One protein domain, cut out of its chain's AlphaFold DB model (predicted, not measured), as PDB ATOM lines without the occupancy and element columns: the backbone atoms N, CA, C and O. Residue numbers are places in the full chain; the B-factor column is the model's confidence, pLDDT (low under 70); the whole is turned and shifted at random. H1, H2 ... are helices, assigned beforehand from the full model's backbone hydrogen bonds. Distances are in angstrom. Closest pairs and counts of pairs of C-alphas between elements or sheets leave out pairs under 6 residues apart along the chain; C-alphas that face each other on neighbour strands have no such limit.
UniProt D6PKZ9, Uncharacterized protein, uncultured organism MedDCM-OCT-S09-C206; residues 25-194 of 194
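This is residues 25 to 194 of the 194 residues of an uncharacterized protein of uncultured organism MedDCM-OCT-S09-C206 (UniProt D6PKZ9). One very long, straight helix, H5, makes the longest axis, with a head of helices at its first end: H1 crosses H5 there, H3 packs on H5 beside H1, and H2 and H4 complete the head. The unnamed link of residues 80 to 109 runs out of the head along H5 and folds back, while residues 178 to 194 at the far end stick out alone. The printed part has 170 residues, with five named helices in the order H1, H2, H3, H4, H5 and no named strand; the class is all helix. The whole is extended, with a radius of gyration of the C-alphas of 24.1 A and spans of 89 by 40 by 24 A.

H5, residues 138 to 193, is 83.1 A long from C-alpha 138 at (269.376, 187.412, 118.162) to C-alpha 193 at (266.884, 270.459, 116.254). H1, residues 25 to 51, is 39.2 A long and begins at C-alpha 25 at (264.450, 181.652, 131.626). H4, residues 110 to 123, is 20.2 A long, and H3, residues 67 to 79, is 18.6 A long. H2, residues 57 to 62, is 8.6 A long.

H5 touches H1, with the closest C-alphas, those of Ala 147 and Ala 40, 4.4 A apart. H5 touches H1 with residues 139 to 151 alone, and H1 touches H5 with residues 32 to 44 alone; they run the same way at a steep tilt of 42 degrees. H5 touches H3 with residues 140 to 148 alone; the closest C-alphas, of Phe 140 and Cys 72, are 6.6 A apart, and the tilt of 38 degrees is only just steep. H3 and H4 form a helical hairpin and touch through residues 74 to 78 of H3 alone, opposite ways at a shallow tilt of 22 degrees; the closest C-alphas, of Ile 77 and Ala 113, are 6.6 A apart. H4 touches H2, with the closest C-alphas, of Ile 116 and His 57, 6.0 A apart. H1 and H2 form a second helical hairpin, touching through residues 46 to 50 of H1 alone; the closest C-alphas, of Ala 46 and Met 60, are 6.0 A apart. H1 and H4, H2 and H5, and H4 and H5 are apart. In H1, H2, H3, H4 and H5 every O i to N i+4 pair is within hydrogen-bond range.

The two C-alphas farthest apart, those of Val 25 and Ser 194, are 91.7 A apart. The printed part has no cut. The links H3 to H4, 30 residues, and H4 to H5, 14 residues, are long. The mean pLDDT of the printed part is 91.3; residues 25 to 28 and residue 194 are under 70.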
ATOM      1  N   VAL A  25     264.575 181.106 132.987       62.31
ATOM      2  CA  VAL A  25     264.450 181.652 131.626       62.31
ATOM      3  C   VAL A  25     264.211 183.158 131.682       62.31
ATOM      4  O   VAL A  25     264.869 183.888 130.952       62.31
ATOM      5  N   GLU A  26     263.354 183.627 132.595       64.19
ATOM      6  CA  GLU A  26     263.108 185.062 132.798       64.19
ATOM      7  C   GLU A  26     264.381 185.796 133.259       64.19
ATOM      8  O   GLU A  26     264.720 186.840 132.701       64.19
ATOM      9  N   ASP A  27     265.151 185.206 134.181       66.81
ATOM     10  CA  ASP A  27     266.434 185.768 134.627       66.81
ATOM     11  C   ASP A  27     267.473 185.828 133.490       66.81
ATOM     12  O   ASP A  27     268.303 186.737 133.436       66.81
ATOM     13  N   GLN A  28     267.450 184.861 132.565       69.69
ATOM     14  CA  GLN A  28     268.390 184.806 131.445       69.69
ATOM     15  C   GLN A  28     267.999 185.769 130.315       69.69
ATOM     16  O   GLN A  28     268.869 186.456 129.778       69.69
ATOM     17  N   GLU A  29     266.704 185.902 130.019       72.88
ATOM     18  CA  GLU A  29     266.177 186.916 129.097       72.88
ATOM     19  C   GLU A  29     266.452 188.341 129.603       72.88
ATOM     20  O   GLU A  29     266.832 189.216 128.818       72.88
ATOM     21  N   GLU A  30     266.333 188.592 130.913       74.62
ATOM     22  CA  GLU A  30     266.666 189.895 131.495       74.62
ATOM     23  C   GLU A  30     268.158 190.223 131.311       74.62
ATOM     24  O   GLU A  30     268.508 191.333 130.890       74.62
ATOM     25  N   VAL A  31     269.046 189.255 131.552       76.69
ATOM     26  CA  VAL A  31     270.494 189.420 131.349       76.69
ATOM     27  C   VAL A  31     270.827 189.679 129.879       76.69
ATOM     28  O   VAL A  31     271.550 190.637 129.586       76.69
ATOM     29  N   ASP A  32     270.272 188.895 128.956       77.75
ATOM     30  CA  ASP A  32     270.514 189.052 127.518       77.75
ATOM     31  C   ASP A  32     269.989 190.403 127.002       77.75
ATOM     32  O   ASP A  32     270.675 191.097 126.244       77.75
ATOM     33  N   SER A  33     268.829 190.855 127.496       83.88
ATOM     34  CA  SER A  33     268.273 192.173 127.166       83.88
ATOM     35  C   SER A  33     269.174 193.323 127.634       83.88
ATOM     36  O   SER A  33     269.360 194.323 126.928       83.88
ATOM     37  N   LYS A  34     269.795 193.176 128.809       86.81
ATOM     38  CA  LYS A  34     270.716 194.169 129.358       86.81
ATOM     39  C   LYS A  34     272.014 194.221 128.558       86.81
ATOM     40  O   LYS A  34     272.462 195.316 128.222       86.81
ATOM     41  N   VAL A  35     272.587 193.068 128.217       86.88
ATOM     42  CA  VAL A  35     273.794 192.978 127.379       86.88
ATOM     43  C   VAL A  35     273.537 193.598 126.004       86.88
ATOM     44  O   VAL A  35     274.344 194.395 125.523       86.88
ATOM     45  N   SER A  36     272.380 193.307 125.407       91.50
ATOM     46  CA  SER A  36     271.947 193.898 124.140       91.50
ATOM     47  C   SER A  36     271.836 195.428 124.224       91.50
ATOM     48  O   SER A  36     272.355 196.148 123.368       91.50
ATOM     49  N   SER A  37     271.247 195.952 125.303       93.88
ATOM     50  CA  SER A  37     271.149 197.394 125.567       93.88
ATOM     51  C   SER A  37     272.516 198.069 125.745       93.88
ATOM     52  O   SER A  37     272.782 199.118 125.153       93.88
ATOM     53  N   GLU A  38     273.422 197.461 126.517       95.56
ATOM     54  CA  GLU A  38     274.788 197.968 126.701       95.56
ATOM     55  C   GLU A  38     275.560 197.987 125.376       95.56
ATOM     56  O   GLU A  38     276.239 198.970 125.060       95.56
ATOM     57  N   PHE A  39     275.402 196.943 124.557       96.81
ATOM     58  CA  PHE A  39     276.009 196.883 123.233       96.81
ATOM     59  C   PHE A  39     275.416 197.922 122.268       96.81
ATOM     60  O   PHE A  39     276.158 198.592 121.546       96.81
ATOM     61  N   ALA A  40     274.101 198.146 122.308       97.56
ATOM     62  CA  ALA A  40     273.450 199.194 121.527       97.56
ATOM     63  C   ALA A  40     274.013 200.587 121.855       97.56
ATOM     64  O   ALA A  40     274.318 201.381 120.962       97.56
ATOM     65  N   LEU A  41     274.218 200.876 123.144       97.44
ATOM     66  CA  LEU A  41     274.848 202.119 123.587       97.44
ATOM     67  C   LEU A  41     276.314 202.209 123.154       97.44
ATOM     68  O   LEU A  41     276.761 203.293 122.775       97.44
ATOM     69  N   LYS A  42     277.059 201.096 123.171       97.38
ATOM     70  CA  LYS A  42     278.433 201.038 122.650       97.38
ATOM     71  C   LYS A  42     278.480 201.460 121.177       97.38
ATOM     72  O   LYS A  42     279.304 202.304 120.838       97.38
ATOM     73  N   LEU A  43     277.579 200.949 120.330       97.38
ATOM     74  CA  LEU A  43     277.493 201.318 118.907       97.38
ATOM     75  C   LEU A  43     277.264 202.823 118.710       97.38
ATOM     76  O   LEU A  43     278.005 203.481 117.978       97.38
ATOM     77  N   VAL A  44     276.265 203.385 119.396       96.94
ATOM     78  CA  VAL A  44     275.927 204.813 119.281       96.94
ATOM     79  C   VAL A  44     277.071 205.694 119.786       96.94
ATOM     80  O   VAL A  44     277.427 206.680 119.138       96.94
ATOM     81  N   ASN A  45     277.669 205.342 120.926       96.62
ATOM     82  CA  ASN A  45     278.768 206.107 121.508       96.62
ATOM     83  C   ASN A  45     280.039 206.031 120.661       96.62
ATOM     84  O   ASN A  45     280.725 207.037 120.543       96.62
ATOM     85  N   ALA A  46     280.322 204.893 120.026       96.50
ATOM     86  CA  ALA A  46     281.460 204.747 119.126       96.50
ATOM     87  C   ALA A  46     281.386 205.747 117.957       96.50
ATOM     88  O   ALA A  46     282.340 206.482 117.708       96.50
ATOM     89  N   VAL A  47     280.224 205.853 117.302       95.31
ATOM     90  CA  VAL A  47     280.006 206.827 116.216       95.31
ATOM     91  C   VAL A  47     280.039 208.261 116.732       95.31
ATOM     92  O   VAL A  47     280.610 209.141 116.092       95.31
ATOM     93  N   LYS A  48     279.457 208.508 117.905       95.00
ATOM     94  CA  LYS A  48     279.477 209.831 118.529       95.00
ATOM     95  C   LYS A  48     280.903 210.300 118.831       95.00
ATOM     96  O   LYS A  48     281.242 211.438 118.521       95.00
ATOM     97  N   SER A  49     281.721 209.436 119.425       96.06
ATOM     98  CA  SER A  49     283.120 209.726 119.738       96.06
ATOM     99  C   SER A  49     283.950 209.907 118.470       96.06
ATOM    100  O   SER A  49     284.774 210.815 118.423       96.06
ATOM    101  N   LEU A  50     283.690 209.118 117.421       95.19
ATOM    102  CA  LEU A  50     284.311 209.324 116.112       95.19
ATOM    103  C   LEU A  50     283.999 210.722 115.558       95.19
ATOM    104  O   LEU A  50     284.904 211.453 115.177       95.19
ATOM    105  N   ASN A  51     282.724 211.113 115.554       93.25
ATOM    106  CA  ASN A  51     282.291 212.406 115.021       93.25
ATOM    107  C   ASN A  51     282.782 213.611 115.836       93.25
ATOM    108  O   ASN A  51     282.841 214.723 115.322       93.25
ATOM    109  N   ASN A  52     283.083 213.407 117.117       93.38
ATOM    110  CA  ASN A  52     283.644 214.432 117.994       93.38
ATOM    111  C   ASN A  52     285.184 214.498 117.925       93.38
ATOM    112  O   ASN A  52     285.785 215.181 118.755       93.38
ATOM    113  N   ASP A  53     285.817 213.766 117.002       93.19
ATOM    114  CA  ASP A  53     287.274 213.622 116.895       93.19
ATOM    115  C   ASP A  53     287.934 213.073 118.182       93.19
ATOM    116  O   ASP A  53     289.113 213.309 118.450       93.19
ATOM    117  N   GLU A  54     287.178 212.336 119.010       95.25
ATOM    118  CA  GLU A  54     287.685 211.714 120.243       95.25
ATOM    119  C   GLU A  54     288.455 210.422 119.944       95.25
ATOM    120  O   GLU A  54     289.393 210.077 120.664       95.25
ATOM    121  N   ILE A  55     288.045 209.709 118.891       95.88
ATOM    122  CA  ILE A  55     288.675 208.484 118.397       95.88
ATOM    123  C   ILE A  55     288.741 208.512 116.871       95.88
ATOM    124  O   ILE A  55     287.879 209.080 116.207       95.88
ATOM    125  N   THR A  56     289.740 207.850 116.303       95.62
ATOM    126  CA  THR A  56     289.832 207.614 114.856       95.62
ATOM    127  C   THR A  56     288.925 206.462 114.417       95.62
ATOM    128  O   THR A  56     288.523 205.617 115.221       95.62
ATOM    129  N   HIS A  57     288.642 206.350 113.116       94.50
ATOM    130  CA  HIS A  57     287.872 205.223 112.568       94.50
ATOM    131  C   HIS A  57     288.564 203.874 112.791       94.50
ATOM    132  O   HIS A  57     287.892 202.863 112.993       94.50
ATOM    133  N   TYR A  58     289.899 203.858 112.815       94.81
ATOM    134  CA  TYR A  58     290.684 202.671 113.153       94.81
ATOM    135  C   TYR A  58     290.461 202.236 114.605       94.81
ATOM    136  O   TYR A  58     290.213 201.061 114.870       94.81
ATOM    137  N   GLU A  59     290.530 203.177 115.548       95.81
ATOM    138  CA  GLU A  59     290.294 202.918 116.974       95.81
ATOM    139  C   GLU A  59     288.847 202.509 117.239       95.81
ATOM    140  O   GLU A  59     288.608 201.588 118.019       95.81
ATOM    141  N   MET A  60     287.893 203.130 116.539       95.94
ATOM    142  CA  MET A  60     286.484 202.764 116.604       95.94
ATOM    143  C   MET A  60     286.284 201.292 116.244       95.94
ATOM    144  O   MET A  60     285.726 200.550 117.047       95.94
ATOM    145  N   VAL A  61     286.770 200.849 115.081       95.50
ATOM    146  CA  VAL A  61     286.627 199.451 114.639       95.50
ATOM    147  C   VAL A  61     287.346 198.497 115.595       95.50
ATOM    148  O   VAL A  61     286.779 197.479 115.978       95.50
ATOM    149  N   ASN A  62     288.545 198.856 116.065       94.31
ATOM    150  CA  ASN A  62     289.314 198.034 117.005       94.31
ATOM    151  C   ASN A  62     288.704 197.961 118.418       94.31
ATOM    152  O   ASN A  62     289.144 197.147 119.225       94.31
ATOM    153  N   SER A  63     287.702 198.787 118.741       95.19
ATOM    154  CA  SER A  63     286.959 198.677 120.005       95.19
ATOM    155  C   SER A  63     285.963 197.504 120.023       95.19
ATOM    156  O   SER A  63     285.407 197.173 121.078       95.19
ATOM    157  N   PHE A  64     285.744 196.858 118.872       95.38
ATOM    158  CA  PHE A  64     284.873 195.700 118.698       95.38
ATOM    159  C   PHE A  64     285.715 194.437 118.515       95.38
ATOM    160  O   PHE A  64     286.590 194.379 117.653       95.38
ATOM    161  N   ASN A  65     285.473 193.431 119.355       89.44
ATOM    162  CA  ASN A  65     286.414 192.317 119.529       89.44
ATOM    163  C   ASN A  65     285.953 191.005 118.885       89.44
ATOM    164  O   ASN A  65     286.771 190.112 118.666       89.44
ATOM    165  N   THR A  66     284.655 190.855 118.613       93.25
ATOM    166  CA  THR A  66     284.085 189.616 118.066       93.25
ATOM    167  C   THR A  66     283.645 189.800 116.615       93.25
ATOM    168  O   THR A  66     283.407 190.916 116.153       93.25
ATOM    169  N   ALA A  67     283.527 188.692 115.879       93.00
ATOM    170  CA  ALA A  67     283.046 188.723 114.499       93.00
ATOM    171  C   ALA A  67     281.619 189.290 114.405       93.00
ATOM    172  O   ALA A  67     281.354 190.126 113.545       93.00
ATOM    173  N   GLU A  68     280.734 188.895 115.322       93.44
ATOM    174  CA  GLU A  68     279.352 189.386 115.383       93.44
ATOM    175  C   GLU A  68     279.280 190.873 115.741       93.44
ATOM    176  O   GLU A  68     278.544 191.627 115.105       93.44
ATOM    177  N   GLU A  69     280.117 191.338 116.676       95.19
ATOM    178  CA  GLU A  69     280.227 192.761 117.004       95.19
ATOM    179  C   GLU A  69     280.627 193.598 115.777       95.19
ATOM    180  O   GLU A  69     280.023 194.637 115.504       95.19
ATOM    181  N   LEU A  70     281.622 193.133 115.014       95.38
ATOM    182  CA  LEU A  70     282.102 193.807 113.806       95.38
ATOM    183  C   LEU A  70     281.065 193.785 112.676       95.38
ATOM    184  O   LEU A  70     280.872 194.792 111.994       95.38
ATOM    185  N   ARG A  71     280.370 192.661 112.475       95.56
ATOM    186  CA  ARG A  71     279.273 192.546 111.500       95.56
ATOM    187  C   ARG A  71     278.119 193.486 111.845       95.56
ATOM    188  O   ARG A  71     277.613 194.186 110.967       95.56
ATOM    189  N   CYS A  72     277.748 193.554 113.123       96.19
ATOM    190  CA  CYS A  72     276.718 194.460 113.611       96.19
ATOM    191  C   CYS A  72     277.127 195.932 113.429       96.19
ATOM    192  O   CYS A  72     276.354 196.711 112.869       96.19
ATOM    193  N   LEU A  73     278.366 196.300 113.784       96.69
ATOM    194  CA  LEU A  73     278.911 197.639 113.526       96.69
ATOM    195  C   LEU A  73     278.844 197.997 112.038       96.69
ATOM    196  O   LEU A  73     278.413 199.092 111.684       96.69
ATOM    197  N   PHE A  74     279.251 197.077 111.163       96.19
ATOM    198  CA  PHE A  74     279.246 197.301 109.720       96.19
ATOM    199  C   PHE A  74     277.839 197.608 109.191       96.19
ATOM    200  O   PHE A  74     277.652 198.563 108.433       96.19
ATOM    201  N   LEU A  75     276.836 196.828 109.609       96.56
ATOM    202  CA  LEU A  75     275.440 197.081 109.251       96.56
ATOM    203  C   LEU A  75     274.937 198.401 109.839       96.56
ATOM    204  O   LEU A  75     274.249 199.149 109.147       96.56
ATOM    205  N   PHE A  76     275.302 198.702 111.087       96.75
ATOM    206  CA  PHE A  76     274.908 199.929 111.773       96.75
ATOM    207  C   PHE A  76     275.398 201.168 111.024       96.75
ATOM    208  O   PHE A  76     274.579 202.003 110.653       96.75
ATOM    209  N   ILE A  77     276.694 201.240 110.702       95.31
ATOM    210  CA  ILE A  77     277.296 202.350 109.945       95.31
ATOM    211  C   ILE A  77     276.599 202.563 108.595       95.31
ATOM    212  O   ILE A  77     276.330 203.701 108.215       95.31
ATOM    213  N   ARG A  78     276.252 201.480 107.890       93.69
ATOM    214  CA  ARG A  78     275.548 201.545 106.598       93.69
ATOM    215  C   ARG A  78     274.117 202.061 106.688       93.69
ATOM    216  O   ARG A  78     273.583 202.529 105.686       93.69
ATOM    217  N   ALA A  79     273.483 201.919 107.845       94.19
ATOM    218  CA  ALA A  79     272.106 202.333 108.063       94.19
ATOM    219  C   ALA A  79     271.980 203.793 108.521       94.19
ATOM    220  O   ALA A  79     270.875 204.338 108.497       94.19
ATOM    221  N   LEU A  80     273.080 204.427 108.940       93.75
ATOM    222  CA  LEU A  80     273.043 205.799 109.433       93.75
ATOM    223  C   LEU A  80     272.767 206.804 108.303       93.75
ATOM    224  O   LEU A  80     273.321 206.679 107.209       93.75
ATOM    225  N   PRO A  81     271.939 207.834 108.556       89.19
ATOM    226  CA  PRO A  81     271.756 208.925 107.612       89.19
ATOM    227  C   PRO A  81     273.019 209.793 107.530       89.19
ATOM    228  O   PRO A  81     273.621 210.126 108.549       89.19
ATOM    229  N   TYR A  82     273.370 210.231 106.322       83.62
ATOM    230  CA  TYR A  82     274.443 211.207 106.104       83.62
ATOM    231  C   TYR A  82     273.897 212.635 106.199       83.62
ATOM    232  O   TYR A  82     272.864 212.933 105.594       83.62
ATOM    233  N   ASN A  83     274.598 213.536 106.898       78.88
ATOM    234  CA  ASN A  83     274.196 214.938 107.084       78.88
ATOM    235  C   ASN A  83     272.748 215.119 107.592       78.88
ATOM    236  O   ASN A  83     271.955 215.829 106.962       78.88
ATOM    237  N   PRO A  84     272.359 214.499 108.725       85.44
ATOM    238  CA  PRO A  84     270.969 214.517 109.175       85.44
ATOM    239  C   PRO A  84     270.499 215.888 109.685       85.44
ATOM    240  O   PRO A  84     269.291 216.140 109.740       85.44
ATOM    241  N   ILE A  85     271.419 216.789 110.056       88.81
ATOM    242  CA  ILE A  85     271.101 218.136 110.545       88.81
ATOM    243  C   ILE A  85     271.575 219.175 109.528       88.81
ATOM    244  O   ILE A  85     272.761 219.464 109.393       88.81
ATOM    245  N   VAL A  86     270.622 219.789 108.827       88.06
ATOM    246  CA  VAL A  86     270.919 220.801 107.808       88.06
ATOM    247  C   VAL A  86     271.293 222.134 108.456       88.06
ATOM    248  O   VAL A  86     270.571 222.667 109.302       88.06
ATOM    249  N   LYS A  87     272.389 222.731 107.987       90.69
ATOM    250  CA  LYS A  87     272.815 224.081 108.364       90.69
ATOM    251  C   LYS A  87     271.838 225.138 107.840       90.69
ATOM    252  O   LYS A  87     271.789 225.412 106.644       90.69
ATOM    253  N   ILE A  88     271.094 225.781 108.744       92.31
ATOM    254  CA  ILE A  88     270.087 226.816 108.413       92.31
ATOM    255  C   ILE A  88     270.432 228.210 108.954       92.31
ATOM    256  O   ILE A  88     269.637 229.149 108.824       92.31
ATOM    257  N   TYR A  89     271.585 228.351 109.610       92.19
ATOM    258  CA  TYR A  89     272.034 229.596 110.223       92.19
ATOM    259  C   TYR A  89     273.571 229.710 110.183       92.19
ATOM    260  O   TYR A  89     274.248 228.679 110.238       92.19
ATOM    261  N   PRO A  90     274.144 230.925 110.069       91.50
ATOM    262  CA  PRO A  90     275.593 231.116 110.074       91.50
ATOM    263  C   PRO A  90     276.248 230.691 111.394       91.50
ATOM    264  O   PRO A  90     275.782 231.039 112.477       91.50
ATOM    265  N   GLU A  91     277.373 229.986 111.301       92.00
ATOM    266  CA  GLU A  91     278.173 229.599 112.473       92.00
ATOM    267  C   GLU A  91     279.139 230.702 112.900       92.00
ATOM    268  O   GLU A  91     279.373 230.908 114.088       92.00
ATOM    269  N   ALA A  92     279.677 231.445 111.930       91.69
ATOM    270  CA  ALA A  92     280.504 232.604 112.210       91.69
ATOM    271  C   ALA A  92     279.615 233.773 112.666       91.69
ATOM    272  O   ALA A  92     278.618 234.075 111.999       91.69
ATOM    273  N   PRO A  93     279.958 234.454 113.773       88.75
ATOM    274  CA  PRO A  93     279.258 235.666 114.169       88.75
ATOM    275  C   PRO A  93     279.469 236.774 113.128       88.75
ATOM    276  O   PRO A  93     280.517 236.857 112.486       88.75
ATOM    277  N   PHE A  94     278.480 237.657 112.988       84.12
ATOM    278  CA  PHE A  94     278.552 238.817 112.097       84.12
ATOM    279  C   PHE A  94     277.999 240.055 112.799       84.12
ATOM    280  O   PHE A  94     276.872 240.036 113.294       84.12
ATOM    281  N   LEU A  95     278.777 241.143 112.822       85.62
ATOM    282  CA  LEU A  95     278.475 242.356 113.590       85.62
ATOM    283  C   LEU A  95     278.164 242.022 115.064       85.62
ATOM    284  O   LEU A  95     279.054 241.631 115.811       85.62
ATOM    285  N   PHE A  96     276.903 242.169 115.467       79.00
ATOM    286  CA  PHE A  96     276.373 241.890 116.805       79.00
ATOM    287  C   PHE A  96     275.495 240.627 116.847       79.00
ATOM    288  O   PHE A  96     274.889 240.323 117.874       79.00
ATOM    289  N   PHE A  97     275.421 239.876 115.747       85.56
ATOM    290  CA  PHE A  97     274.681 238.624 115.678       85.56
ATOM    291  C   PHE A  97     275.576 237.458 116.070       85.56
ATOM    292  O   PHE A  97     276.656 237.254 115.508       85.56
ATOM    293  N   LYS A  98     275.102 236.676 117.040       85.62
ATOM    294  CA  LYS A  98     275.747 235.427 117.438       85.62
ATOM    295  C   LYS A  98     275.610 234.418 116.308       85.62
ATOM    296  O   LYS A  98     274.529 234.304 115.730       85.62
ATOM    297  N   GLY A  99     276.694 233.706 116.022       90.38
ATOM    298  CA  GLY A  99     276.655 232.495 115.214       90.38
ATOM    299  C   GLY A  99     276.158 231.308 116.041       90.38
ATOM    300  O   GLY A  99     276.264 231.328 117.269       90.38
ATOM    301  N   ILE A 100     275.591 230.300 115.380       92.81
ATOM    302  CA  ILE A 100     275.112 229.068 116.023       92.81
ATOM    303  C   ILE A 100     275.782 227.886 115.339       92.81
ATOM    304  O   ILE A 100     275.555 227.678 114.148       92.81
ATOM    305  N   THR A 101     276.590 227.136 116.088       91.12
ATOM    306  CA  THR A 101     277.292 225.941 115.607       91.12
ATOM    307  C   THR A 101     276.303 224.820 115.303       91.12
ATOM    308  O   THR A 101     275.342 224.605 116.046       91.12
ATOM    309  N   VAL A 102     276.526 224.115 114.194       90.81
ATOM    310  CA  VAL A 102     275.757 222.907 113.877       90.81
ATOM    311  C   VAL A 102     276.340 221.757 114.702       90.81
ATOM    312  O   VAL A 102     277.557 221.581 114.698       90.81
ATOM    313  N   PRO A 103     275.524 220.989 115.442       90.38
ATOM    314  CA  PRO A 103     276.023 219.832 116.176       90.38
ATOM    315  C   PRO A 103     276.569 218.765 115.223       90.38
ATOM    316  O   PRO A 103     275.857 218.331 114.323       90.38
ATOM    317  N   GLN A 104     277.804 218.322 115.457       88.44
ATOM    318  CA  GLN A 104     278.485 217.326 114.616       88.44
ATOM    319  C   GLN A 104     278.423 215.908 115.192       88.44
ATOM    320  O   GLN A 104     278.620 214.942 114.471       88.44
ATOM    321  N   SER A 105     278.070 215.756 116.471       86.62
ATOM    322  CA  SER A 105     278.104 214.473 117.189       86.62
ATOM    323  C   SER A 105     277.299 213.342 116.533       86.62
ATOM    324  O   SER A 105     277.583 212.171 116.766       86.62
ATOM    325  N   PHE A 106     276.310 213.667 115.701       85.81
ATOM    326  CA  PHE A 106     275.513 212.693 114.956       85.81
ATOM    327  C   PHE A 106     275.510 213.009 113.460       85.81
ATOM    328  O   PHE A 106     274.471 212.953 112.815       85.81
ATOM    329  N   ASP A 107     276.667 213.386 112.927       85.75
ATOM    330  CA  ASP A 107     276.858 213.707 111.518       85.75
ATOM    331  C   ASP A 107     278.006 212.876 110.939       85.75
ATOM    332  O   ASP A 107     279.131 213.347 110.773       85.75
ATOM    333  N   LEU A 108     277.728 211.593 110.684       89.56
ATOM    334  CA  LEU A 108     278.696 210.740 110.007       89.56
ATOM    335  C   LEU A 108     278.735 211.130 108.526       89.56
ATOM    336  O   LEU A 108     277.740 210.987 107.810       89.56
ATOM    337  N   SER A 109     279.887 211.605 108.053       90.06
ATOM    338  CA  SER A 109     280.053 211.952 106.644       90.06
ATOM    339  C   SER A 109     280.064 210.700 105.760       90.06
ATOM    340  O   SER A 109     280.511 209.624 106.163       90.06
ATOM    341  N   GLU A 110     279.598 210.841 104.517       91.25
ATOM    342  CA  GLU A 110     279.612 209.738 103.547       91.25
ATOM    343  C   GLU A 110     281.045 209.252 103.258       91.25
ATOM    344  O   GLU A 110     281.276 208.058 103.085       91.25
ATOM    345  N   GLU A 111     282.015 210.170 103.238       92.50
ATOM    346  CA  GLU A 111     283.436 209.850 103.074       92.50
ATOM    347  C   GLU A 111     283.948 208.991 104.236       92.50
ATOM    348  O   GLU A 111     284.473 207.905 104.003       92.50
ATOM    349  N   MET A 112     283.686 209.406 105.479       92.62
ATOM    350  CA  MET A 112     284.101 208.660 106.666       92.62
ATOM    351  C   MET A 112     283.445 207.276 106.722       92.62
ATOM    352  O   MET A 112     284.109 206.282 107.009       92.62
ATOM    353  N   ALA A 113     282.152 207.179 106.391       94.06
ATOM    354  CA  ALA A 113     281.454 205.897 106.313       94.06
ATOM    355  C   ALA A 113     282.108 204.953 105.290       94.06
ATOM    356  O   ALA A 113     282.339 203.777 105.586       94.06
ATOM    357  N   ARG A 114     282.473 205.464 104.107       94.25
ATOM    358  CA  ARG A 114     283.184 204.685 103.079       94.25
ATOM    359  C   ARG A 114     284.584 204.271 103.523       94.25
ATOM    360  O   ARG A 114     285.000 203.151 103.211       94.25
ATOM    361  N   ASP A 115     285.296 205.127 104.246       94.62
ATOM    362  CA  ASP A 115     286.625 204.821 104.778       94.62
ATOM    363  C   ASP A 115     286.566 203.714 105.834       94.62
ATOM    364  O   ASP A 115     287.349 202.760 105.770       94.62
ATOM    365  N   ILE A 116     285.589 203.774 106.746       95.25
ATOM    366  CA  ILE A 116     285.307 202.702 107.714       95.25
ATOM    367  C   ILE A 116     285.004 201.398 106.977       95.25
ATOM    368  O   ILE A 116     285.636 200.374 107.244       95.25
ATOM    369  N   GLU A 117     284.074 201.420 106.017       94.00
ATOM    370  CA  GLU A 117     283.706 200.226 105.256       94.00
ATOM    371  C   GLU A 117     284.902 199.610 104.527       94.00
ATOM    372  O   GLU A 117     285.062 198.387 104.505       94.00
ATOM    373  N   THR A 118     285.734 200.448 103.911       94.56
ATOM    374  CA  THR A 118     286.918 200.010 103.167       94.56
ATOM    375  C   THR A 118     287.946 199.399 104.106       94.56
ATOM    376  O   THR A 118     288.489 198.335 103.810       94.56
ATOM    377  N   PHE A 119     288.172 200.022 105.264       94.88
ATOM    378  CA  PHE A 119     289.065 199.493 106.286       94.88
ATOM    379  C   PHE A 119     288.593 198.132 106.808       94.88
ATOM    380  O   PHE A 119     289.370 197.176 106.814       94.88
ATOM    381  N   MET A 120     287.313 198.010 107.169       94.88
ATOM    382  CA  MET A 120     286.734 196.758 107.665       94.88
ATOM    383  C   MET A 120     286.836 195.640 106.618       94.88
ATOM    384  O   MET A 120     287.355 194.562 106.914       94.88
ATOM    385  N   LYS A 121     286.435 195.908 105.364       93.50
ATOM    386  CA  LYS A 121     286.561 194.947 104.251       93.50
ATOM    387  C   LYS A 121     288.014 194.568 103.962       93.50
ATOM    388  O   LYS A 121     288.268 193.433 103.572       93.50
ATOM    389  N   GLY A 122     288.955 195.490 104.168       91.88
ATOM    390  CA  GLY A 122     290.389 195.237 104.037       91.88
ATOM    391  C   GLY A 122     290.941 194.270 105.088       91.88
ATOM    392  O   GLY A 122     291.900 193.560 104.798       91.88
ATOM    393  N   GLN A 123     290.332 194.204 106.278       88.94
ATOM    394  CA  GLN A 123     290.726 193.248 107.314       88.94
ATOM    395  C   GLN A 123     290.155 191.846 107.071       88.94
ATOM    396  O   GLN A 123     290.897 190.874 107.153       88.94
ATOM    397  N   ASN A 124     288.850 191.733 106.789       86.38
ATOM    398  CA  ASN A 124     288.165 190.445 106.614       86.38
ATOM    399  C   ASN A 124     286.989 190.563 105.634       86.38
ATOM    400  O   ASN A 124     285.836 190.676 106.043       86.38
ATOM    401  N   SER A 125     287.250 190.530 104.326       84.38
ATOM    402  CA  SER A 125     286.215 190.759 103.304       84.38
ATOM    403  C   SER A 125     285.046 189.765 103.352       84.38
ATOM    404  O   SER A 125     283.916 190.149 103.063       84.38
ATOM    405  N   GLU A 126     285.308 188.511 103.732       87.31
ATOM    406  CA  GLU A 126     284.302 187.438 103.825       87.31
ATOM    407  C   GLU A 126     283.218 187.735 104.871       87.31
ATOM    408  O   GLU A 126     282.072 187.329 104.714       87.31
ATOM    409  N   TYR A 127     283.541 188.494 105.923       86.19
ATOM    410  CA  TYR A 127     282.569 188.815 106.971       86.19
ATOM    411  C   TYR A 127     281.465 189.757 106.498       86.19
ATOM    412  O   TYR A 127     280.398 189.783 107.106       86.19
ATOM    413  N   TYR A 128     281.726 190.528 105.442       90.12
ATOM    414  CA  TYR A 128     280.873 191.635 105.013       90.12
ATOM    415  C   TYR A 128     280.269 191.423 103.621       90.12
ATOM    416  O   TYR A 128     279.416 192.207 103.197       90.12
ATOM    417  N   SER A 129     280.706 190.396 102.889       87.56
ATOM    418  CA  SER A 129     280.126 190.022 101.599       87.56
ATOM    419  C   SER A 129     278.711 189.487 101.792       87.56
ATOM    420  O   SER A 129     278.523 188.510 102.508       87.56
ATOM    421  N   ASP A 130     277.731 190.133 101.157       87.38
ATOM    422  CA  ASP A 130     276.305 189.775 101.207       87.38
ATOM    423  C   ASP A 130     275.677 189.714 102.612       87.38
ATOM    424  O   ASP A 130     274.575 189.191 102.755       87.38
ATOM    425  N   LEU A 131     276.326 190.311 103.620       92.75
ATOM    426  CA  LEU A 131     275.856 190.343 105.005       92.75
ATOM    427  C   LEU A 131     274.495 191.045 105.130       92.75
ATOM    428  O   LEU A 131     274.319 192.185 104.677       92.75
ATOM    429  N   ARG A 132     273.550 190.384 105.798       94.00
ATOM    430  CA  ARG A 132     272.210 190.889 106.114       94.00
ATOM    431  C   ARG A 132     271.972 190.864 107.616       94.00
ATOM    432  O   ARG A 132     272.618 190.143 108.361       94.00
ATOM    433  N   LEU A 133     270.982 191.638 108.057       93.00
ATOM    434  CA  LEU A 133     270.664 191.758 109.480       93.00
ATOM    435  C   LEU A 133     270.289 190.420 110.138       93.00
ATOM    436  O   LEU A 133     270.686 190.176 111.265       93.00
ATOM    437  N   HIS A 134     269.569 189.544 109.433       93.19
ATOM    438  CA  HIS A 134     269.157 188.236 109.964       93.19
ATOM    439  C   HIS A 134     270.274 187.187 109.985       93.19
ATOM    440  O   HIS A 134     270.038 186.081 110.459       93.19
ATOM    441  N   ASP A 135     271.451 187.507 109.443       92.50
ATOM    442  CA  ASP A 135     272.623 186.639 109.551       92.50
ATOM    443  C   ASP A 135     273.314 186.792 110.920       92.50
ATOM    444  O   ASP A 135     274.182 185.987 111.250       92.50
ATOM    445  N   LEU A 136     272.940 187.815 111.702       93.00
ATOM    446  CA  LEU A 136     273.409 188.029 113.071       93.00
ATOM    447  C   LEU A 136     272.651 187.146 114.071       93.00
ATOM    448  O   LEU A 136     271.493 186.782 113.859       93.00
ATOM    449  N   GLU A 137     273.271 186.875 115.217       92.50
ATOM    450  CA  GLU A 137     272.573 186.250 116.345       92.50
ATOM    451  C   GLU A 137     271.550 187.210 116.987       92.50
ATOM    452  O   GLU A 137     271.720 188.433 116.973       92.50
ATOM    453  N   GLN A 138     270.504 186.650 117.606       92.25
ATOM    454  CA  GLN A 138     269.376 187.412 118.162       92.25
ATOM    455  C   GLN A 138     269.790 188.587 119.076       92.25
ATOM    456  O   GLN A 138     269.297 189.693 118.845       92.25
ATOM    457  N   PRO A 139     270.738 188.438 120.028       91.75
ATOM    458  CA  PRO A 139     271.130 189.550 120.897       91.75
ATOM    459  C   PRO A 139     271.702 190.753 120.130       91.75
ATOM    460  O   PRO A 139     271.504 191.902 120.536       91.75
ATOM    461  N   PHE A 140     272.389 190.504 119.006       94.50
ATOM    462  CA  PHE A 140     272.959 191.540 118.142       94.50
ATOM    463  C   PHE A 140     271.920 192.169 117.214       94.50
ATOM    464  O   PHE A 140     272.053 193.353 116.900       94.50
ATOM    465  N   ILE A 141     270.893 191.418 116.802       95.94
ATOM    466  CA  ILE A 141     269.732 191.970 116.087       95.94
ATOM    467  C   ILE A 141     269.002 192.961 116.995       95.94
ATOM    468  O   ILE A 141     268.804 194.116 116.616       95.94
ATOM    469  N   ASP A 142     268.683 192.543 118.220       95.19
ATOM    470  CA  ASP A 142     267.982 193.381 119.195       95.19
ATOM    471  C   ASP A 142     268.803 194.639 119.528       95.19
ATOM    472  O   ASP A 142     268.276 195.758 119.590       95.19
ATOM    473  N   ALA A 143     270.125 194.479 119.652       96.62
ATOM    474  CA  ALA A 143     271.029 195.585 119.932       96.62
ATOM    475  C   ALA A 143     271.131 196.547 118.748       96.62
ATOM    476  O   ALA A 143     271.125 197.761 118.946       96.62
ATOM    477  N   TYR A 144     271.193 196.029 117.519       97.12
ATOM    478  CA  TYR A 144     271.183 196.833 116.300       97.12
ATOM    479  C   TYR A 144     269.907 197.676 116.210       97.12
ATOM    480  O   TYR A 144     269.976 198.892 116.016       97.12
ATOM    481  N   GLU A 145     268.734 197.065 116.391       96.50
ATOM    482  CA  GLU A 145     267.456 197.779 116.319       96.50
ATOM    483  C   GLU A 145     267.336 198.839 117.417       96.50
ATOM    484  O   GLU A 145     266.881 199.963 117.171       96.50
ATOM    485  N   SER A 146     267.782 198.501 118.629       97.19
ATOM    486  CA  SER A 146     267.857 199.438 119.746       97.19
ATOM    487  C   SER A 146     268.814 200.596 119.445       97.19
ATOM    488  O   SER A 146     268.442 201.756 119.622       97.19
ATOM    489  N   ALA A 147     270.000 200.318 118.896       97.50
ATOM    490  CA  ALA A 147     270.993 201.328 118.536       97.50
ATOM    491  C   ALA A 147     270.461 202.297 117.477       97.50
ATOM    492  O   ALA A 147     270.604 203.508 117.634       97.50
ATOM    493  N   ILE A 148     269.790 201.793 116.435       96.75
ATOM    494  CA  ILE A 148     269.158 202.631 115.406       96.75
ATOM    495  C   ILE A 148     268.081 203.529 116.022       96.75
ATOM    496  O   ILE A 148     268.026 204.725 115.727       96.75
ATOM    497  N   ARG A 149     267.240 202.984 116.911       96.62
ATOM    498  CA  ARG A 149     266.204 203.762 117.604       96.62
ATOM    499  C   ARG A 149     266.813 204.869 118.465       96.62
ATOM    500  O   ARG A 149     266.372 206.012 118.373       96.62
ATOM    501  N   ILE A 150     267.828 204.539 119.266       96.56
ATOM    502  CA  ILE A 150     268.531 205.489 120.137       96.56
ATOM    503  C   ILE A 150     269.218 206.569 119.298       96.56
ATOM    504  O   ILE A 150     269.080 207.753 119.595       96.56
ATOM    505  N   TYR A 151     269.932 206.181 118.240       96.12
ATOM    506  CA  TYR A 151     270.625 207.117 117.358       96.12
ATOM    507  C   TYR A 151     269.652 208.125 116.745       96.12
ATOM    508  O   TYR A 151     269.867 209.332 116.852       96.12
ATOM    509  N   ASN A 152     268.550 207.644 116.164       95.00
ATOM    510  CA  ASN A 152     267.550 208.505 115.541       95.00
ATOM    511  C   ASN A 152     266.902 209.461 116.554       95.00
ATOM    512  O   ASN A 152     266.817 210.655 116.284       95.00
ATOM    513  N   ASP A 153     266.522 208.980 117.740       96.00
ATOM    514  CA  ASP A 153     265.973 209.834 118.805       96.00
ATOM    515  C   ASP A 153     266.970 210.926 119.243       96.00
ATOM    516  O   ASP A 153     266.610 212.093 119.413       96.00
ATOM    517  N   MET A 154     268.256 210.585 119.358       94.31
ATOM    518  CA  MET A 154     269.308 211.546 119.701       94.31
ATOM    519  C   MET A 154     269.561 212.572 118.590       94.31
ATOM    520  O   MET A 154     269.758 213.756 118.889       94.31
ATOM    521  N   VAL A 155     269.515 212.154 117.323       94.31
ATOM    522  CA  VAL A 155     269.567 213.048 116.157       94.31
ATOM    523  C   VAL A 155     268.403 214.031 116.193       94.31
ATOM    524  O   VAL A 155     268.619 215.236 116.059       94.31
ATOM    525  N   GLU A 156     267.177 213.555 116.418       94.38
ATOM    526  CA  GLU A 156     265.991 214.411 116.453       94.38
ATOM    527  C   GLU A 156     266.038 215.414 117.606       94.38
ATOM    528  O   GLU A 156     265.849 216.610 117.381       94.38
ATOM    529  N   LYS A 157     266.399 214.975 118.815       94.94
ATOM    530  CA  LYS A 157     266.589 215.870 119.970       94.94
ATOM    531  C   LYS A 157     267.642 216.941 119.701       94.94
ATOM    532  O   LYS A 157     267.467 218.108 120.061       94.94
ATOM    533  N   THR A 158     268.740 216.550 119.061       94.00
ATOM    534  CA  THR A 158     269.847 217.450 118.722       94.00
ATOM    535  C   THR A 158     269.430 218.458 117.651       94.00
ATOM    536  O   THR A 158     269.697 219.655 117.791       94.00
ATOM    537  N   ARG A 159     268.698 218.008 116.625       94.38
ATOM    538  CA  ARG A 159     268.081 218.863 115.604       94.38
ATOM    539  C   ARG A 159     267.148 219.882 116.248       94.38
ATOM    540  O   ARG A 159     267.293 221.078 116.010       94.38
ATOM    541  N   ASP A 160     266.229 219.441 117.095       95.38
ATOM    542  CA  ASP A 160     265.245 220.326 117.721       95.38
ATOM    543  C   ASP A 160     265.920 221.379 118.612       95.38
ATOM    544  O   ASP A 160     265.569 222.563 118.568       95.38
ATOM    545  N   SER A 161     266.961 220.979 119.349       95.06
ATOM    546  CA  SER A 161     267.795 221.891 120.138       95.06
ATOM    547  C   SER A 161     268.517 222.937 119.274       95.06
ATOM    548  O   SER A 161     268.506 224.135 119.588       95.06
ATOM    549  N   TYR A 162     269.089 222.521 118.137       95.12
ATOM    550  CA  TYR A 162     269.706 223.432 117.172       95.12
ATOM    551  C   TYR A 162     268.679 224.422 116.604       95.12
ATOM    552  O   TYR A 162     268.905 225.634 116.627       95.12
ATOM    553  N   HIS A 163     267.508 223.945 116.181       95.12
ATOM    554  CA  HIS A 163     266.435 224.794 115.663       95.12
ATOM    555  C   HIS A 163     265.934 225.809 116.701       95.12
ATOM    556  O   HIS A 163     265.691 226.972 116.361       95.12
ATOM    557  N   ALA A 164     265.815 225.407 117.969       95.69
ATOM    558  CA  ALA A 164     265.475 226.314 119.059       95.69
ATOM    559  C   ALA A 164     266.541 227.409 119.235       95.69
ATOM    560  O   ALA A 164     266.204 228.594 119.315       95.69
ATOM    561  N   SER A 165     267.822 227.037 119.199       93.75
ATOM    562  CA  SER A 165     268.950 227.975 119.287       93.75
ATOM    563  C   SER A 165     268.971 228.960 118.114       93.75
ATOM    564  O   SER A 165     269.127 230.167 118.311       93.75
ATOM    565  N   VAL A 166     268.711 228.479 116.895       94.19
ATOM    566  CA  VAL A 166     268.574 229.318 115.696       94.19
ATOM    567  C   VAL A 166     267.399 230.288 115.821       94.19
ATOM    568  O   VAL A 166     267.519 231.457 115.450       94.19
ATOM    569  N   LYS A 167     266.255 229.837 116.346       93.94
ATOM    570  CA  LYS A 167     265.087 230.702 116.557       93.94
ATOM    571  C   LYS A 167     265.405 231.825 117.543       93.94
ATOM    572  O   LYS A 167     265.090 232.974 117.255       93.94
ATOM    573  N   LEU A 168     266.066 231.507 118.656       92.19
ATOM    574  CA  LEU A 168     266.498 232.503 119.639       92.19
ATOM    575  C   LEU A 168     267.470 233.518 119.029       92.19
ATOM    576  O   LEU A 168     267.289 234.718 119.218       92.19
ATOM    577  N   ALA A 169     268.446 233.058 118.239       91.31
ATOM    578  CA  ALA A 169     269.386 233.941 117.550       91.31
ATOM    579  C   ALA A 169     268.676 234.891 116.570       91.31
ATOM    580  O   ALA A 169     268.949 236.091 116.551       91.31
ATOM    581  N   LYS A 170     267.703 234.385 115.801       90.75
ATOM    582  CA  LYS A 170     266.879 235.209 114.903       90.75
ATOM    583  C   LYS A 170     266.035 236.230 115.669       90.75
ATOM    584  O   LYS A 170     265.961 237.378 115.248       90.75
ATOM    585  N   THR A 171     265.429 235.856 116.793       91.94
ATOM    586  CA  THR A 171     264.690 236.810 117.638       91.94
ATOM    587  C   THR A 171     265.615 237.897 118.185       91.94
ATOM    588  O   THR A 171     265.284 239.078 118.103       91.94
ATOM    589  N   GLN A 172     266.815 237.523 118.640       89.94
ATOM    590  CA  GLN A 172     267.821 238.470 119.120       89.94
ATOM    591  C   GLN A 172     268.210 239.493 118.038       89.94
ATOM    592  O   GLN A 172     268.375 240.677 118.334       89.94
ATOM    593  N   VAL A 173     268.329 239.057 116.777       88.88
ATOM    594  CA  VAL A 173     268.587 239.945 115.633       88.88
ATOM    595  C   VAL A 173     267.510 241.025 115.532       88.88
ATOM    596  O   VAL A 173     267.838 242.209 115.428       88.88
ATOM    597  N   PHE A 174     266.235 240.634 115.606       89.25
ATOM    598  CA  PHE A 174     265.116 241.574 115.541       89.25
ATOM    599  C   PHE A 174     265.137 242.566 116.706       89.25
ATOM    600  O   PHE A 174     265.058 243.772 116.470       89.25
ATOM    601  N   GLU A 175     265.322 242.091 117.936       90.81
ATOM    602  CA  GLU A 175     265.351 242.942 119.131       90.81
ATOM    603  C   GLU A 175     266.486 243.971 119.083       90.81
ATOM    604  O   GLU A 175     266.251 245.171 119.236       90.81
ATOM    605  N   ILE A 176     267.716 243.528 118.799       89.69
ATOM    606  CA  ILE A 176     268.883 244.415 118.738       89.69
ATOM    607  C   ILE A 176     268.740 245.417 117.586       89.69
ATOM    608  O   ILE A 176     269.020 246.605 117.760       89.69
ATOM    609  N   SER A 177     268.260 244.973 116.419       88.75
ATOM    610  CA  SER A 177     268.060 245.865 115.271       88.75
ATOM    611  C   SER A 177     267.039 246.971 115.560       88.75
ATOM    612  O   SER A 177     267.279 248.127 115.207       88.75
ATOM    613  N   ALA A 178     265.950 246.661 116.272       92.25
ATOM    614  CA  ALA A 178     264.936 247.641 116.650       92.25
ATOM    615  C   ALA A 178     265.503 248.723 117.585       92.25
ATOM    616  O   ALA A 178     265.225 249.910 117.399       92.25
ATOM    617  N   VAL A 179     266.347 248.332 118.547       93.38
ATOM    618  CA  VAL A 179     267.031 249.276 119.447       93.38
ATOM    619  C   VAL A 179     267.946 250.219 118.663       93.38
ATOM    620  O   VAL A 179     267.891 251.431 118.874       93.38
ATOM    621  N   PHE A 180     268.739 249.697 117.723       91.19
ATOM    622  CA  PHE A 180     269.620 250.528 116.895       91.19
ATOM    623  C   PHE A 180     268.850 251.515 116.016       91.19
ATOM    624  O   PHE A 180     269.233 252.681 115.944       91.19
ATOM    625  N   VAL A 181     267.754 251.083 115.384       93.88
ATOM    626  CA  VAL A 181     266.902 251.975 114.580       93.88
ATOM    627  C   VAL A 181     266.301 253.081 115.451       93.88
ATOM    628  O   VAL A 181     266.334 254.247 115.066       93.88
ATOM    629  N   CYS A 182     265.809 252.742 116.646       94.88
ATOM    630  CA  CYS A 182     265.267 253.720 117.588       94.88
ATOM    631  C   CYS A 182     266.322 254.756 118.013       94.88
ATOM    632  O   CYS A 182     266.090 255.961 117.904       94.88
ATOM    633  N   LEU A 183     267.515 254.303 118.420       94.50
ATOM    634  CA  LEU A 183     268.624 255.189 118.788       94.50
ATOM    635  C   LEU A 183     269.072 256.079 117.624       94.50
ATOM    636  O   LEU A 183     269.346 257.260 117.828       94.50
ATOM    637  N   PHE A 184     269.113 255.534 116.407       95.19
ATOM    638  CA  PHE A 184     269.477 256.286 115.211       95.19
ATOM    639  C   PHE A 184     268.485 257.420 114.924       95.19
ATOM    640  O   PHE A 184     268.899 258.552 114.675       95.19
ATOM    641  N   ILE A 185     267.178 257.144 115.020       95.62
ATOM    642  CA  ILE A 185     266.133 258.163 114.847       95.62
ATOM    643  C   ILE A 185     266.263 259.250 115.920       95.62
ATOM    644  O   ILE A 185     266.266 260.432 115.584       95.62
ATOM    645  N   LEU A 186     266.433 258.872 117.193       94.81
ATOM    646  CA  LEU A 186     266.609 259.834 118.286       94.81
ATOM    647  C   LEU A 186     267.833 260.734 118.064       94.81
ATOM    648  O   LEU A 186     267.734 261.954 118.199       94.81
ATOM    649  N   MET A 187     268.966 260.159 117.655       95.19
ATOM    650  CA  MET A 187     270.177 260.926 117.363       95.19
ATOM    651  C   MET A 187     269.958 261.923 116.216       95.19
ATOM    652  O   MET A 187     270.329 263.089 116.340       95.19
ATOM    653  N   MET A 188     269.304 261.493 115.130       94.56
ATOM    654  CA  MET A 188     268.970 262.364 113.998       94.56
ATOM    655  C   MET A 188     268.043 263.509 114.409       94.56
ATOM    656  O   MET A 188     268.268 264.649 114.007       94.56
ATOM    657  N   THR A 189     267.038 263.235 115.246       94.38
ATOM    658  CA  THR A 189     266.148 264.291 115.748       94.38
ATOM    659  C   THR A 189     266.881 265.304 116.625       94.38
ATOM    660  O   THR A 189     266.635 266.496 116.488       94.38
ATOM    661  N   LEU A 190     267.818 264.872 117.476       93.00
ATOM    662  CA  LEU A 190     268.600 265.781 118.319       93.00
ATOM    663  C   LEU A 190     269.533 266.678 117.498       93.00
ATOM    664  O   LEU A 190     269.606 267.873 117.764       93.00
ATOM    665  N   ILE A 191     270.215 266.119 116.493       93.81
ATOM    666  CA  ILE A 191     271.103 266.892 115.613       93.81
ATOM    667  C   ILE A 191     270.296 267.869 114.753       93.81
ATOM    668  O   ILE A 191     270.719 269.002 114.585       93.81
ATOM    669  N   GLY A 192     269.138 267.458 114.228       82.50
ATOM    670  CA  GLY A 192     268.308 268.309 113.368       82.50
ATOM    671  C   GLY A 192     267.562 269.438 114.089       82.50
ATOM    672  O   GLY A 192     267.060 270.340 113.424       82.50
ATOM    673  N   ILE A 193     267.456 269.383 115.422       80.19
ATOM    674  CA  ILE A 193     266.884 270.459 116.254       80.19
ATOM    675  C   ILE A 193     267.967 271.467 116.698       80.19
ATOM    676  O   ILE A 193     267.620 272.588 117.075       80.19
ATOM    677  N   SER A 194     269.254 271.088 116.659       61.56
ATOM    678  CA  SER A 194     270.394 271.964 116.979       61.56
ATOM    679  C   SER A 194     270.828 272.824 115.797       61.56
ATOM    680  O   SER A 194     271.443 273.873 116.101       61.56
TER     681      SER A 194